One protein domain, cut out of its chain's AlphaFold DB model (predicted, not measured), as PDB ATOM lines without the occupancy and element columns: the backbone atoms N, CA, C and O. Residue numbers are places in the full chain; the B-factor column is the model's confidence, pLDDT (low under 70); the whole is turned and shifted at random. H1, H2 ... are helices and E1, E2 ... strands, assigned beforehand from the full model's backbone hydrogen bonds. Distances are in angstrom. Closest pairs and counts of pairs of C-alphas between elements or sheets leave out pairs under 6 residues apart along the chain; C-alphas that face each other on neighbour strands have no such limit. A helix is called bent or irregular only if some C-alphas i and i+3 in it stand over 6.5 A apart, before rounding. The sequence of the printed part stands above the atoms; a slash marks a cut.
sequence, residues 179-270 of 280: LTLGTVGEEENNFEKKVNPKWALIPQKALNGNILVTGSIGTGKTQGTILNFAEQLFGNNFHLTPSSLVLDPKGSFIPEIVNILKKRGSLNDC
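AT A GLANCE: This is residues 179 to 270 of the 280 residues of an uncharacterized protein of Bdellovibrionaceae bacterium (UniProt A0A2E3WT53). Helix H3 is in the middle, with one end of a two-stranded ribbon, E1 and E2, on one side of it and helix H4 side by side with it on another. The ribbon reaches away from H3 to the short helix H1 at its far end, where residues 187 to 192 stick out, and two long winding links join H2, H3 and H4. The printed part has 92 residues with four named helices and two named strands, in the order E1 H1 E2 H2 H3 H4; the sheet, E1 - E2, is antiparallel, and the class is mixed, helices and strands. The whole is loose, with a radius of gyration of the C-alphas of 15.2 A and spans of 47 by 33 by 26 A.

IN THESE COORDINATES: Find C-alpha 179 at (175.027, 179.602, 123.488); from there strand E1, residues 179 to 184, runs 14.3 A. Next come helix H1, residues 191 to 195, 6.9 A long, and strand E2, residues 198 to 203, 15.5 A long. Helix H2, residues 204 to 208, follows over 7.6 A. Look for C-alpha 221 at (180.770, 191.960, 115.154), where helix H3, residues 221 to 233, begins its 16.5 A. Helix H4, residues 254 to 264, runs 15.6 A and ends at C-alpha 264, (183.291, 169.031, 111.167).

HOW THE PARTS SIT: Look first at E1 and E2, antiparallel neighbours at 154 degrees; N 181 and O 200 are 2.9 A apart and N 200 and O 182 2.8 A, both within hydrogen-bond range. E1 and H3 have 7 pairs of C-alphas within 8 A, the closest being those of Leu 179 and Gln 232, 6.6 A apart. E2 and H3 are apart. H3 touches H4 with residues 227 to 231 alone, the closest C-alphas being those of Glu 231 and Ile 260, 6.6 A apart; they run the same way at a shallow tilt of 32 degrees. H1 and H2 touch no helix. H3 is only just irregular: C-alphas 224 and 227 are 6.8 A apart. Every O i to N i+4 pair is within hydrogen-bond range in H1 and H4; H3 has 7 of 9, and H2 has 0 of 1, with 1 of 2 O i to N i+3 pairs.

THE WHOLE: The two farthest C-alphas, those of Asn 189 and Asn 268, are 47.4 A apart. The printed part has no cut. The links H2 to H3, 12 residues, and H3 to H4, 20 residues, are long; residues 214 to 220 of the first stand free. The mean pLDDT of the printed part is 83.2, and residues 186 to 195 are under 70.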
ATOM      1  N   LEU A 179     174.186 178.692 124.250       90.94
ATOM      2  CA  LEU A 179     175.027 179.602 123.488       90.94
ATOM      3  C   LEU A 179     175.722 180.563 124.455       90.94
ATOM      4  O   LEU A 179     175.070 181.346 125.150       90.94
ATOM      5  N   THR A 180     177.045 180.523 124.493       91.31
ATOM      6  CA  THR A 180     177.878 181.434 125.273       91.31
ATOM      7  C   THR A 180     178.121 182.710 124.473       91.31
ATOM      8  O   THR A 180     178.673 182.679 123.372       91.31
ATOM      9  N   LEU A 181     177.705 183.850 125.027       89.38
ATOM     10  CA  LEU A 181     177.834 185.157 124.367       89.38
ATOM     11  C   LEU A 181     179.185 185.815 124.632       89.38
ATOM     12  O   LEU A 181     179.715 186.527 123.784       89.38
ATOM     13  N   GLY A 182     179.713 185.600 125.835       87.12
ATOM     14  CA  GLY A 182     180.922 186.246 126.320       87.12
ATOM     15  C   GLY A 182     180.924 186.381 127.836       87.12
ATOM     16  O   GLY A 182     180.065 185.851 128.547       87.12
ATOM     17  N   THR A 183     181.923 187.091 128.329       85.88
ATOM     18  CA  THR A 183     182.137 187.406 129.738       85.88
ATOM     19  C   THR A 183     181.337 188.647 130.149       85.88
ATOM     20  O   THR A 183     181.089 189.547 129.348       85.88
ATOM     21  N   VAL A 184     180.901 188.702 131.409       83.44
ATOM     22  CA  VAL A 184     180.179 189.851 131.980       83.44
ATOM     23  C   VAL A 184     180.913 190.414 133.192       83.44
ATOM     24  O   VAL A 184     181.487 189.672 133.992       83.44
ATOM     25  N   GLY A 185     180.846 191.738 133.358       73.56
ATOM     26  CA  GLY A 185     181.428 192.437 134.507       73.56
ATOM     27  C   GLY A 185     182.930 192.711 134.402       73.56
ATOM     28  O   GLY A 185     183.588 192.841 135.433       73.56
ATOM     29  N   GLU A 186     183.474 192.800 133.185       67.69
ATOM     30  CA  GLU A 186     184.894 193.113 132.942       67.69
ATOM     31  C   GLU A 186     185.290 194.545 133.332       67.69
ATOM     32  O   GLU A 186     186.470 194.832 133.533       67.69
ATOM     33  N   GLU A 187     184.312 195.441 133.466       66.50
ATOM     34  CA  GLU A 187     184.526 196.841 133.849       66.50
ATOM     35  C   GLU A 187     184.934 197.000 135.323       66.50
ATOM     36  O   GLU A 187     185.497 198.020 135.726       66.50
ATOM     37  N   GLU A 188     184.693 195.979 136.147       63.09
ATOM     38  CA  GLU A 188     185.111 195.987 137.539       63.09
ATOM     39  C   GLU A 188     186.593 195.603 137.651       63.09
ATOM     40  O   GLU A 188     187.009 194.515 137.257       63.09
ATOM     41  N   ASN A 189     187.405 196.462 138.279       56.81
ATOM     42  CA  ASN A 189     188.845 196.257 138.517       56.81
ATOM     43  C   ASN A 189     189.191 195.080 139.467       56.81
ATOM     44  O   ASN A 189     190.292 195.027 140.022       56.81
ATOM     45  N   ASN A 190     188.283 194.123 139.668       58.44
ATOM     46  CA  ASN A 190     188.496 192.957 140.514       58.44
ATOM     47  C   ASN A 190     189.280 191.871 139.771       58.44
ATOM     48  O   ASN A 190     188.797 191.248 138.827       58.44
ATOM     49  N   PHE A 191     190.503 191.619 140.239       54.38
ATOM     50  CA  PHE A 191     191.426 190.646 139.651       54.38
ATOM     51  C   PHE A 191     190.874 189.207 139.685       54.38
ATOM     52  O   PHE A 191     191.105 188.445 138.754       54.38
ATOM     53  N   GLU A 192     190.078 188.850 140.699       56.25
ATOM     54  CA  GLU A 192     189.444 187.524 140.807       56.25
ATOM     55  C   GLU A 192     188.448 187.243 139.671       56.25
ATOM     56  O   GLU A 192     188.414 186.133 139.138       56.25
ATOM     57  N   LYS A 193     187.699 188.264 139.222       56.56
ATOM     58  CA  LYS A 193     186.773 188.144 138.082       56.56
ATOM     59  C   LYS A 193     187.500 187.955 136.747       56.56
ATOM     60  O   LYS A 193     186.898 187.446 135.811       56.56
ATOM     61  N   LYS A 194     188.785 188.318 136.652       60.88
ATOM     62  CA  LYS A 194     189.603 188.059 135.454       60.88
ATOM     63  C   LYS A 194     190.055 186.603 135.355       60.88
ATOM     64  O   LYS A 194     190.234 186.109 134.249       60.88
ATOM     65  N   VAL A 195     190.237 185.931 136.493       65.00
ATOM     66  CA  VAL A 195     190.656 184.519 136.540       65.00
ATOM     67  C   VAL A 195     189.452 183.590 136.361       65.00
ATOM     68  O   VAL A 195     189.538 182.634 135.599       65.00
ATOM     69  N   ASN A 196     188.317 183.908 136.993       70.81
ATOM     70  CA  ASN A 196     187.051 183.190 136.828       70.81
ATOM     71  C   ASN A 196     185.941 184.161 136.402       70.81
ATOM     72  O   ASN A 196     185.168 184.628 137.250       70.81
ATOM     73  N   PRO A 197     185.847 184.498 135.104       76.62
ATOM     74  CA  PRO A 197     184.817 185.408 134.644       76.62
ATOM     75  C   PRO A 197     183.434 184.773 134.760       76.62
ATOM     76  O   PRO A 197     183.244 183.559 134.630       76.62
ATOM     77  N   LYS A 198     182.438 185.627 134.985       83.94
ATOM     78  CA  LYS A 198     181.039 185.241 134.816       83.94
ATOM     79  C   LYS A 198     180.734 185.227 133.323       83.94
ATOM     80  O   LYS A 198     181.140 186.138 132.611       83.94
ATOM     81  N   TRP A 199     180.006 184.215 132.872       88.25
ATOM     82  CA  TRP A 199     179.663 184.026 131.465       88.25
ATOM     83  C   TRP A 199     178.183 184.318 131.238       88.25
ATOM     84  O   TRP A 199     177.340 183.846 132.004       88.25
ATOM     85  N   ALA A 200     177.872 185.076 130.189       90.50
ATOM     86  CA  ALA A 200     176.514 185.218 129.681       90.50
ATOM     87  C   ALA A 200     176.181 184.012 128.797       90.50
ATOM     88  O   ALA A 200     176.845 183.773 127.787       90.50
ATOM     89  N   LEU A 201     175.153 183.264 129.194       91.94
ATOM     90  CA  LEU A 201     174.701 182.047 128.527       91.94
ATOM     91  C   LEU A 201     173.238 182.215 128.106       91.94
ATOM     92  O   LEU A 201     172.417 182.662 128.910       91.94
ATOM     93  N   ILE A 202     172.906 181.818 126.880       91.19
ATOM     94  CA  ILE A 202     171.530 181.714 126.387       91.19
ATOM     95  C   ILE A 202     171.170 180.227 126.280       91.19
ATOM     96  O   ILE A 202     171.823 179.515 125.520       91.19
ATOM     97  N   PRO A 203     170.149 179.727 126.997       90.81
ATOM     98  CA  PRO A 203     169.709 178.342 126.848       90.81
ATOM     99  C   PRO A 203     169.068 178.111 125.475       90.81
ATOM    100  O   PRO A 203     168.434 179.012 124.926       90.81
ATOM    101  N   GLN A 204     169.128 176.881 124.960       88.88
ATOM    102  CA  GLN A 204     168.571 176.501 123.652       88.88
ATOM    103  C   GLN A 204     167.126 176.982 123.441       88.88
ATOM    104  O   GLN A 204     166.794 177.495 122.380       88.88
ATOM    105  N   LYS A 205     166.267 176.891 124.467       88.44
ATOM    106  CA  LYS A 205     164.865 177.344 124.385       88.44
ATOM    107  C   LYS A 205     164.724 178.840 124.075       88.44
ATOM    108  O   LYS A 205     163.741 179.238 123.461       88.44
ATOM    109  N   ALA A 206     165.685 179.659 124.498       88.69
ATOM    110  CA  ALA A 206     165.695 181.097 124.248       88.69
ATOM    111  C   ALA A 206     166.251 181.458 122.858       88.69
ATOM    112  O   ALA A 206     166.015 182.572 122.398       88.69
ATOM    113  N   LEU A 207     166.906 180.522 122.157       86.75
ATOM    114  CA  LEU A 207     167.332 180.702 120.760       86.75
ATOM    115  C   LEU A 207     166.162 180.735 119.769       86.75
ATOM    116  O   LEU A 207     166.345 181.128 118.625       86.75
ATOM    117  N   ASN A 208     164.954 180.374 120.214       85.81
ATOM    118  CA  ASN A 208     163.729 180.618 119.449       85.81
ATOM    119  C   ASN A 208     163.408 182.122 119.335       85.81
ATOM    120  O   ASN A 208     162.574 182.511 118.521       85.81
ATOM    121  N   GLY A 209     164.026 182.960 120.173       87.44
ATOM    122  CA  GLY A 209     163.981 184.412 120.057       87.44
ATOM    123  C   GLY A 209     165.080 184.954 119.142       87.44
ATOM    124  O   GLY A 209     166.099 184.315 118.898       87.44
ATOM    125  N   ASN A 210     164.891 186.183 118.665       89.44
ATOM    126  CA  ASN A 210     165.872 186.847 117.811       89.44
ATOM    127  C   ASN A 210     167.041 187.411 118.631       89.44
ATOM    128  O   ASN A 210     166.835 188.015 119.686       89.44
ATOM    129  N   ILE A 211     168.262 187.294 118.100       90.19
ATOM    130  CA  ILE A 211     169.461 187.950 118.639       90.19
ATOM    131  C   ILE A 211     169.868 189.082 117.696       90.19
ATOM    132  O   ILE A 211     170.123 188.855 116.515       90.19
ATOM    133  N   LEU A 212     169.967 190.303 118.227       92.31
ATOM    134  CA  LEU A 212     170.469 191.467 117.498       92.31
ATOM    135  C   LEU A 212     171.897 191.795 117.945       92.31
ATOM    136  O   LEU A 212     172.123 192.155 119.099       92.31
ATOM    137  N   VAL A 213     172.851 191.729 117.016       90.50
ATOM    138  CA  VAL A 213     174.246 192.137 117.246       90.50
ATOM    139  C   VAL A 213     174.496 193.485 116.573       90.50
ATOM    140  O   VAL A 213     174.393 193.612 115.354       90.50
ATOM    141  N   THR A 214     174.856 194.499 117.360       92.38
ATOM    142  CA  THR A 214     175.127 195.866 116.887       92.38
ATOM    143  C   THR A 214     176.487 196.369 117.376       92.38
ATOM    144  O   THR A 214     177.057 195.840 118.326       92.38
ATOM    145  N   GLY A 215     177.047 197.366 116.693       89.56
ATOM    146  CA  GLY A 215     178.367 197.930 116.984       89.56
ATOM    147  C   GLY A 215     178.949 198.694 115.797       89.56
ATOM    148  O   GLY A 215     178.532 198.496 114.650       89.56
ATOM    149  N   SER A 216     179.937 199.556 116.039       89.50
ATOM    150  CA  SER A 216     180.598 200.336 114.985       89.50
ATOM    151  C   SER A 216     181.510 199.475 114.095       89.50
ATOM    152  O   SER A 216     181.697 198.270 114.300       89.50
ATOM    153  N   ILE A 217     182.021 200.053 113.008       83.00
ATOM    154  CA  ILE A 217     182.979 199.369 112.129       83.00
ATOM    155  C   ILE A 217     184.254 199.070 112.932       83.00
ATOM    156  O   ILE A 217     184.742 199.928 113.659       83.00
ATOM    157  N   GLY A 218     184.775 197.844 112.818       81.31
ATOM    158  CA  GLY A 218     185.991 197.419 113.519       81.31
ATOM    159  C   GLY A 218     185.792 196.878 114.940       81.31
ATOM    160  O   GLY A 218     186.758 196.414 115.531       81.31
ATOM    161  N   THR A 219     184.569 196.841 115.482       83.56
ATOM    162  CA  THR A 219     184.312 196.316 116.846       83.56
ATOM    163  C   THR A 219     184.219 194.792 116.935       83.56
ATOM    164  O   THR A 219     183.807 194.261 117.956       83.56
ATOM    165  N   GLY A 220     184.536 194.076 115.854       85.12
ATOM    166  CA  GLY A 220     184.545 192.614 115.864       85.12
ATOM    167  C   GLY A 220     183.176 191.932 115.775       85.12
ATOM    168  O   GLY A 220     183.103 190.755 116.083       85.12
ATOM    169  N   LYS A 221     182.104 192.595 115.308       90.56
ATOM    170  CA  LYS A 221     180.770 191.960 115.154       90.56
ATOM    171  C   LYS A 221     180.818 190.598 114.443       90.56
ATOM    172  O   LYS A 221     180.234 189.634 114.911       90.56
ATOM    173  N   THR A 222     181.524 190.510 113.318       85.62
ATOM    174  CA  THR A 222     181.607 189.267 112.535       85.62
ATOM    175  C   THR A 222     182.578 188.275 113.170       85.62
ATOM    176  O   THR A 222     182.174 187.192 113.571       85.62
ATOM    177  N   GLN A 223     183.844 188.676 113.306       83.56
ATOM    178  CA  GLN A 223     184.936 187.801 113.747       83.56
ATOM    179  C   GLN A 223     184.862 187.441 115.238       83.56
ATOM    180  O   GLN A 223     185.096 186.304 115.617       83.56
ATOM    181  N   GLY A 224     184.507 188.401 116.090       82.31
ATOM    182  CA  GLY A 224     184.439 188.226 117.541       82.31
ATOM    183  C   GLY A 224     183.081 187.759 118.069       82.31
ATOM    184  O   GLY A 224     183.002 187.367 119.230       82.31
ATOM    185  N   THR A 225     182.014 187.786 117.264       88.69
ATOM    186  CA  THR A 225     180.667 187.405 117.731       88.69
ATOM    187  C   THR A 225     179.996 186.396 116.809       88.69
ATOM    188  O   THR A 225     179.782 185.263 117.225       88.69
ATOM    189  N   ILE A 226     179.679 186.762 115.563       90.31
ATOM    190  CA  ILE A 226     178.862 185.903 114.687       90.31
ATOM    191  C   ILE A 226     179.569 184.573 114.375       90.31
ATOM    192  O   ILE A 226     178.933 183.526 114.469       90.31
ATOM    193  N   LEU A 227     180.869 184.581 114.055       89.69
ATOM    194  CA  LEU A 227     181.612 183.337 113.807       89.69
ATOM    195  C   LEU A 227     181.711 182.464 115.060       89.69
ATOM    196  O   LEU A 227     181.483 181.263 114.972       89.69
ATOM    197  N   ASN A 228     181.918 183.064 116.234       88.94
ATOM    198  CA  ASN A 228     181.891 182.335 117.505       88.94
ATOM    199  C   ASN A 228     180.511 181.719 117.790       88.94
ATOM    200  O   ASN A 228     180.420 180.651 118.394       88.94
ATOM    201  N   PHE A 229     179.418 182.366 117.369       90.88
ATOM    202  CA  PHE A 229     178.082 181.775 117.476       90.88
ATOM    203  C   PHE A 229     177.913 180.624 116.495       90.88
ATOM    204  O   PHE A 229     177.420 179.573 116.888       90.88
ATOM    205  N   ALA A 230     178.360 180.784 115.250       89.94
ATOM    206  CA  ALA A 230     178.318 179.720 114.257       89.94
ATOM    207  C   ALA A 230     179.129 178.491 114.699       89.94
ATOM    208  O   ALA A 230     178.642 177.365 114.604       89.94
ATOM    209  N   GLU A 231     180.325 178.688 115.258       88.75
ATOM    210  CA  GLU A 231     181.121 177.597 115.818       88.75
ATOM    211  C   GLU A 231     180.375 176.862 116.935       88.75
ATOM    212  O   GLU A 231     180.414 175.635 116.974       88.75
ATOM    213  N   GLN A 232     179.647 177.555 117.807       89.00
ATOM    214  CA  GLN A 232     178.867 176.894 118.857       89.00
ATOM    215  C   GLN A 232     177.615 176.198 118.312       89.00
ATOM    216  O   GLN A 232     177.332 175.064 118.688       89.00
ATOM    217  N   LEU A 233     176.874 176.855 117.416       88.75
ATOM    218  CA  LEU A 233     175.608 176.358 116.868       88.75
ATOM    219  C   LEU A 233     175.809 175.127 115.989       88.75
ATOM    220  O   LEU A 233     175.111 174.133 116.157       88.75
ATOM    221  N   PHE A 234     176.793 175.162 115.091       86.12
ATOM    222  CA  PHE A 234     177.142 174.016 114.249       86.12
ATOM    223  C   PHE A 234     178.067 173.025 114.964       86.12
ATOM    224  O   PHE A 234     178.685 172.182 114.314       86.12
ATOM    225  N   GLY A 235     178.320 173.233 116.260       78.19
ATOM    226  CA  GLY A 235     179.259 172.452 117.057       78.19
ATOM    227  C   GLY A 235     178.563 171.359 117.845       78.19
ATOM    228  O   GLY A 235     177.365 171.136 117.712       78.19
ATOM    229  N   ASN A 236     179.318 170.719 118.734       74.31
ATOM    230  CA  ASN A 236     178.785 169.680 119.615       74.31
ATOM    231  C   ASN A 236     178.086 170.263 120.857       74.31
ATOM    232  O   ASN A 236     177.714 169.514 121.756       74.31
ATOM    233  N   ASN A 237     177.909 171.590 120.930       81.38
ATOM    234  CA  ASN A 237     177.271 172.237 122.076       81.38
ATOM    235  C   ASN A 237     175.774 171.944 122.152       81.38
ATOM    236  O   ASN A 237     175.206 172.084 123.229       81.38
ATOM    237  N   PHE A 238     175.125 171.562 121.052       82.75
ATOM    238  CA  PHE A 238     173.690 171.290 121.019       82.75
ATOM    239  C   PHE A 238     173.428 169.842 120.623       82.75
ATOM    240  O   PHE A 238     173.986 169.351 119.645       82.75
ATOM    241  N   HIS A 239     172.525 169.177 121.347       77.94
ATOM    242  CA  HIS A 239     172.112 167.803 121.034       77.94
ATOM    243  C   HIS A 239     171.437 167.698 119.654       77.94
ATOM    244  O   HIS A 239     171.470 166.658 119.002       77.94
ATOM    245  N   LEU A 240     170.790 168.778 119.212       74.94
ATOM    246  CA  LEU A 240     170.230 168.908 117.873       74.94
ATOM    247  C   LEU A 240     170.892 170.103 117.202       74.94
ATOM    248  O   LEU A 240     170.721 171.239 117.652       74.94
ATOM    249  N   THR A 241     171.636 169.845 116.132       75.06
ATOM    250  CA  THR A 241     172.226 170.895 115.307       75.06
ATOM    251  C   THR A 241     171.120 171.635 114.548       75.06
ATOM    252  O   THR A 241     170.308 171.008 113.864       75.06
ATOM    253  N   PRO A 242     171.035 172.971 114.668       79.56
ATOM    254  CA  PRO A 242     170.004 173.741 113.995       79.56
ATOM    255  C   PRO A 242     170.286 173.835 112.493       79.56
ATOM    256  O   PRO A 242     171.395 174.167 112.069       79.56
ATOM    257  N   SER A 243     169.254 173.636 111.674       84.88
ATOM    258  CA  SER A 243     169.289 174.057 110.271       84.88
ATOM    259  C   SER A 243     169.364 175.582 110.205       84.88
ATOM    260  O   SER A 243     168.640 176.270 110.921       84.88
ATOM    261  N   SER A 244     170.241 176.118 109.359       86.62
ATOM    262  CA  SER A 244     170.507 177.558 109.305       86.62
ATOM    263  C   SER A 244     170.491 178.078 107.875       86.62
ATOM    264  O   SER A 244     171.083 177.476 106.984       86.62
ATOM    265  N   LEU A 245     169.852 179.232 107.679       90.25
ATOM    266  CA  LEU A 245     169.976 180.038 106.470       90.25
ATOM    267  C   LEU A 245     170.968 181.168 106.747       90.25
ATOM    268  O   LEU A 245     170.736 181.998 107.627       90.25
ATOM    269  N   VAL A 246     172.062 181.202 105.992       89.00
ATOM    270  CA  VAL A 246     173.091 182.238 106.109       89.00
ATOM    271  C   VAL A 246     172.985 183.184 104.921       89.00
ATOM    272  O   VAL A 246     173.053 182.754 103.775       89.00
ATOM    273  N   LEU A 247     172.836 184.477 105.208       89.62
ATOM    274  CA  LEU A 247     172.820 185.541 104.208       89.62
ATOM    275  C   LEU A 247     174.024 186.450 104.440       89.62
ATOM    276  O   LEU A 247     174.131 187.080 105.494       89.62
ATOM    277  N   ASP A 248     174.916 186.529 103.457       88.12
ATOM    278  CA  ASP A 248     176.127 187.344 103.535       88.12
ATOM    279  C   ASP A 248     176.235 188.295 102.337       88.12
ATOM    280  O   ASP A 248     176.858 187.968 101.329       88.12
ATOM    281  N   PRO A 249     175.670 189.507 102.439       83.50
ATOM    282  CA  PRO A 249     175.729 190.477 101.351       83.50
ATOM    283  C   PRO A 249     177.140 191.033 101.098       83.50
ATOM    284  O   PRO A 249     177.316 191.792 100.150       83.50
ATOM    285  N   LYS A 250     178.133 190.736 101.953       81.31
ATOM    286  CA  LYS A 250     179.512 191.236 101.808       81.31
ATOM    287  C   LYS A 250     180.498 190.183 101.296       81.31
ATOM    288  O   LYS A 250     181.647 190.542 101.063       81.31
ATOM    289  N   GLY A 251     180.096 188.916 101.207       80.38
ATOM    290  CA  GLY A 251     180.943 187.794 100.770       80.38
ATOM    291  C   GLY A 251     182.082 187.402 101.727       80.38
ATOM    292  O   GLY A 251     182.833 186.474 101.453       80.38
ATOM    293  N   SER A 252     182.243 188.092 102.860       80.94
ATOM    294  CA  SER A 252     183.367 187.896 103.794       80.94
ATOM    295  C   SER A 252     183.150 186.819 104.865       80.94
ATOM    296  O   SER A 252     184.078 186.476 105.593       80.94
ATOM    297  N   PHE A 253     181.920 186.344 105.029       85.62
ATOM    298  CA  PHE A 253     181.482 185.461 106.110       85.62
ATOM    299  C   PHE A 253     181.246 184.026 105.634       85.62
ATOM    300  O   PHE A 253     181.582 183.091 106.361       85.62
ATOM    301  N   ILE A 254     180.721 183.839 104.416       88.88
ATOM    302  CA  ILE A 254     180.473 182.502 103.848       88.88
ATOM    303  C   ILE A 254     181.729 181.614 103.874       88.88
ATOM    304  O   ILE A 254     181.622 180.514 104.421       88.88
ATOM    305  N   PRO A 255     182.917 182.057 103.402       87.69
ATOM    306  CA  PRO A 255     184.112 181.205 103.377       87.69
ATOM    307  C   PRO A 255     184.501 180.645 104.753       87.69
ATOM    308  O   PRO A 255     184.928 179.496 104.873       87.69
ATOM    309  N   GLU A 256     184.303 181.430 105.813       89.06
ATOM    310  CA  GLU A 256     184.594 181.004 107.183       89.06
ATOM    311  C   GLU A 256     183.590 179.958 107.679       89.06
ATOM    312  O   GLU A 256     183.979 178.967 108.299       89.06
ATOM    313  N   ILE A 257     182.305 180.106 107.340       88.56
ATOM    314  CA  ILE A 257     181.276 179.101 107.650       88.56
ATOM    315  C   ILE A 257     181.555 177.789 106.923       88.56
ATOM    316  O   ILE A 257     181.497 176.727 107.547       88.56
ATOM    317  N   VAL A 258     181.932 177.848 105.642       88.19
ATOM    318  CA  VAL A 258     182.360 176.664 104.877       88.19
ATOM    319  C   VAL A 258     183.506 175.956 105.594       88.19
ATOM    320  O   VAL A 258     183.494 174.733 105.744       88.19
ATOM    321  N   ASN A 259     184.485 176.717 106.084       88.81
ATOM    322  CA  ASN A 259     185.633 176.174 106.796       88.81
ATOM    323  C   ASN A 259     185.233 175.522 108.134       88.81
ATOM    324  O   ASN A 259     185.720 174.436 108.458       88.81
ATOM    325  N   ILE A 260     184.308 176.133 108.885       88.06
ATOM    326  CA  ILE A 260     183.742 175.565 110.121       88.06
ATOM    327  C   ILE A 260     183.033 174.235 109.831       88.06
ATOM    328  O   ILE A 260     183.310 173.237 110.501       88.06
ATOM    329  N   LEU A 261     182.174 174.184 108.808       87.69
ATOM    330  CA  LEU A 261     181.455 172.965 108.417       87.69
ATOM    331  C   LEU A 261     182.406 171.879 107.900       87.69
ATOM    332  O   LEU A 261     182.267 170.706 108.254       87.69
ATOM    333  N   LYS A 262     183.422 172.262 107.117       88.06
ATOM    334  CA  LYS A 262     184.447 171.351 106.589       88.06
ATOM    335  C   LYS A 262     185.259 170.698 107.703       88.06
ATOM    336  O   LYS A 262     185.441 169.484 107.673       88.06
ATOM    337  N   LYS A 263     185.700 171.468 108.707       86.62
ATOM    338  CA  LYS A 263     186.395 170.934 109.897       86.62
ATOM    339  C   LYS A 263     185.567 169.888 110.650       86.62
ATOM    340  O   LYS A 263     186.133 169.101 111.401       86.62
ATOM    341  N   ARG A 264     184.247 169.887 110.456       79.25
ATOM    342  CA  ARG A 264     183.291 169.031 111.167       79.25
ATOM    343  C   ARG A 264     182.702 167.909 110.320       79.25
ATOM    344  O   ARG A 264     181.962 167.090 110.844       79.25
ATOM    345  N   GLY A 265     183.037 167.844 109.031       83.75
ATOM    346  CA  GLY A 265     182.517 166.818 108.127       83.75
ATOM    347  C   GLY A 265     181.054 167.011 107.703       83.75
ATOM    348  O   GLY A 265     180.527 166.151 107.010       83.75
ATOM    349  N   SER A 266     180.419 168.139 108.043       84.00
ATOM    350  CA  SER A 266     179.015 168.453 107.699       84.00
ATOM    351  C   SER A 266     178.880 169.299 106.430       84.00
ATOM    352  O   SER A 266     177.857 169.933 106.193       84.00
ATOM    353  N   LEU A 267     179.928 169.357 105.605       84.75
ATOM    354  CA  LEU A 267     179.908 170.149 104.373       84.75
ATOM    355  C   LEU A 267     178.882 169.618 103.359       84.75
ATOM    356  O   LEU A 267     178.313 170.398 102.603       84.75
ATOM    357  N   ASN A 268     178.627 168.307 103.373       86.81
ATOM    358  CA  ASN A 268     177.686 167.648 102.465       86.81
ATOM    359  C   ASN A 268     176.225 168.058 102.712       86.81
ATOM    360  O   ASN A 268     175.394 167.893 101.823       86.81
ATOM    361  N   ASP A 269     175.930 168.619 103.886       84.62
ATOM    362  CA  ASP A 269     174.594 169.086 104.268       84.62
ATOM    363  C   ASP A 269     174.364 170.562 103.884       84.62
ATOM    364  O   ASP A 269     173.321 171.143 104.188       84.62
ATOM    365  N   CYS A 270     175.345 171.196 103.234       85.31
ATOM    366  CA  CYS A 270     175.295 172.600 102.850       85.31
ATOM    367  C   CYS A 270     174.797 172.767 101.409       85.31
ATOM    368  O   CYS A 270     175.341 172.182 100.473       85.31
TER     369      CYS A 270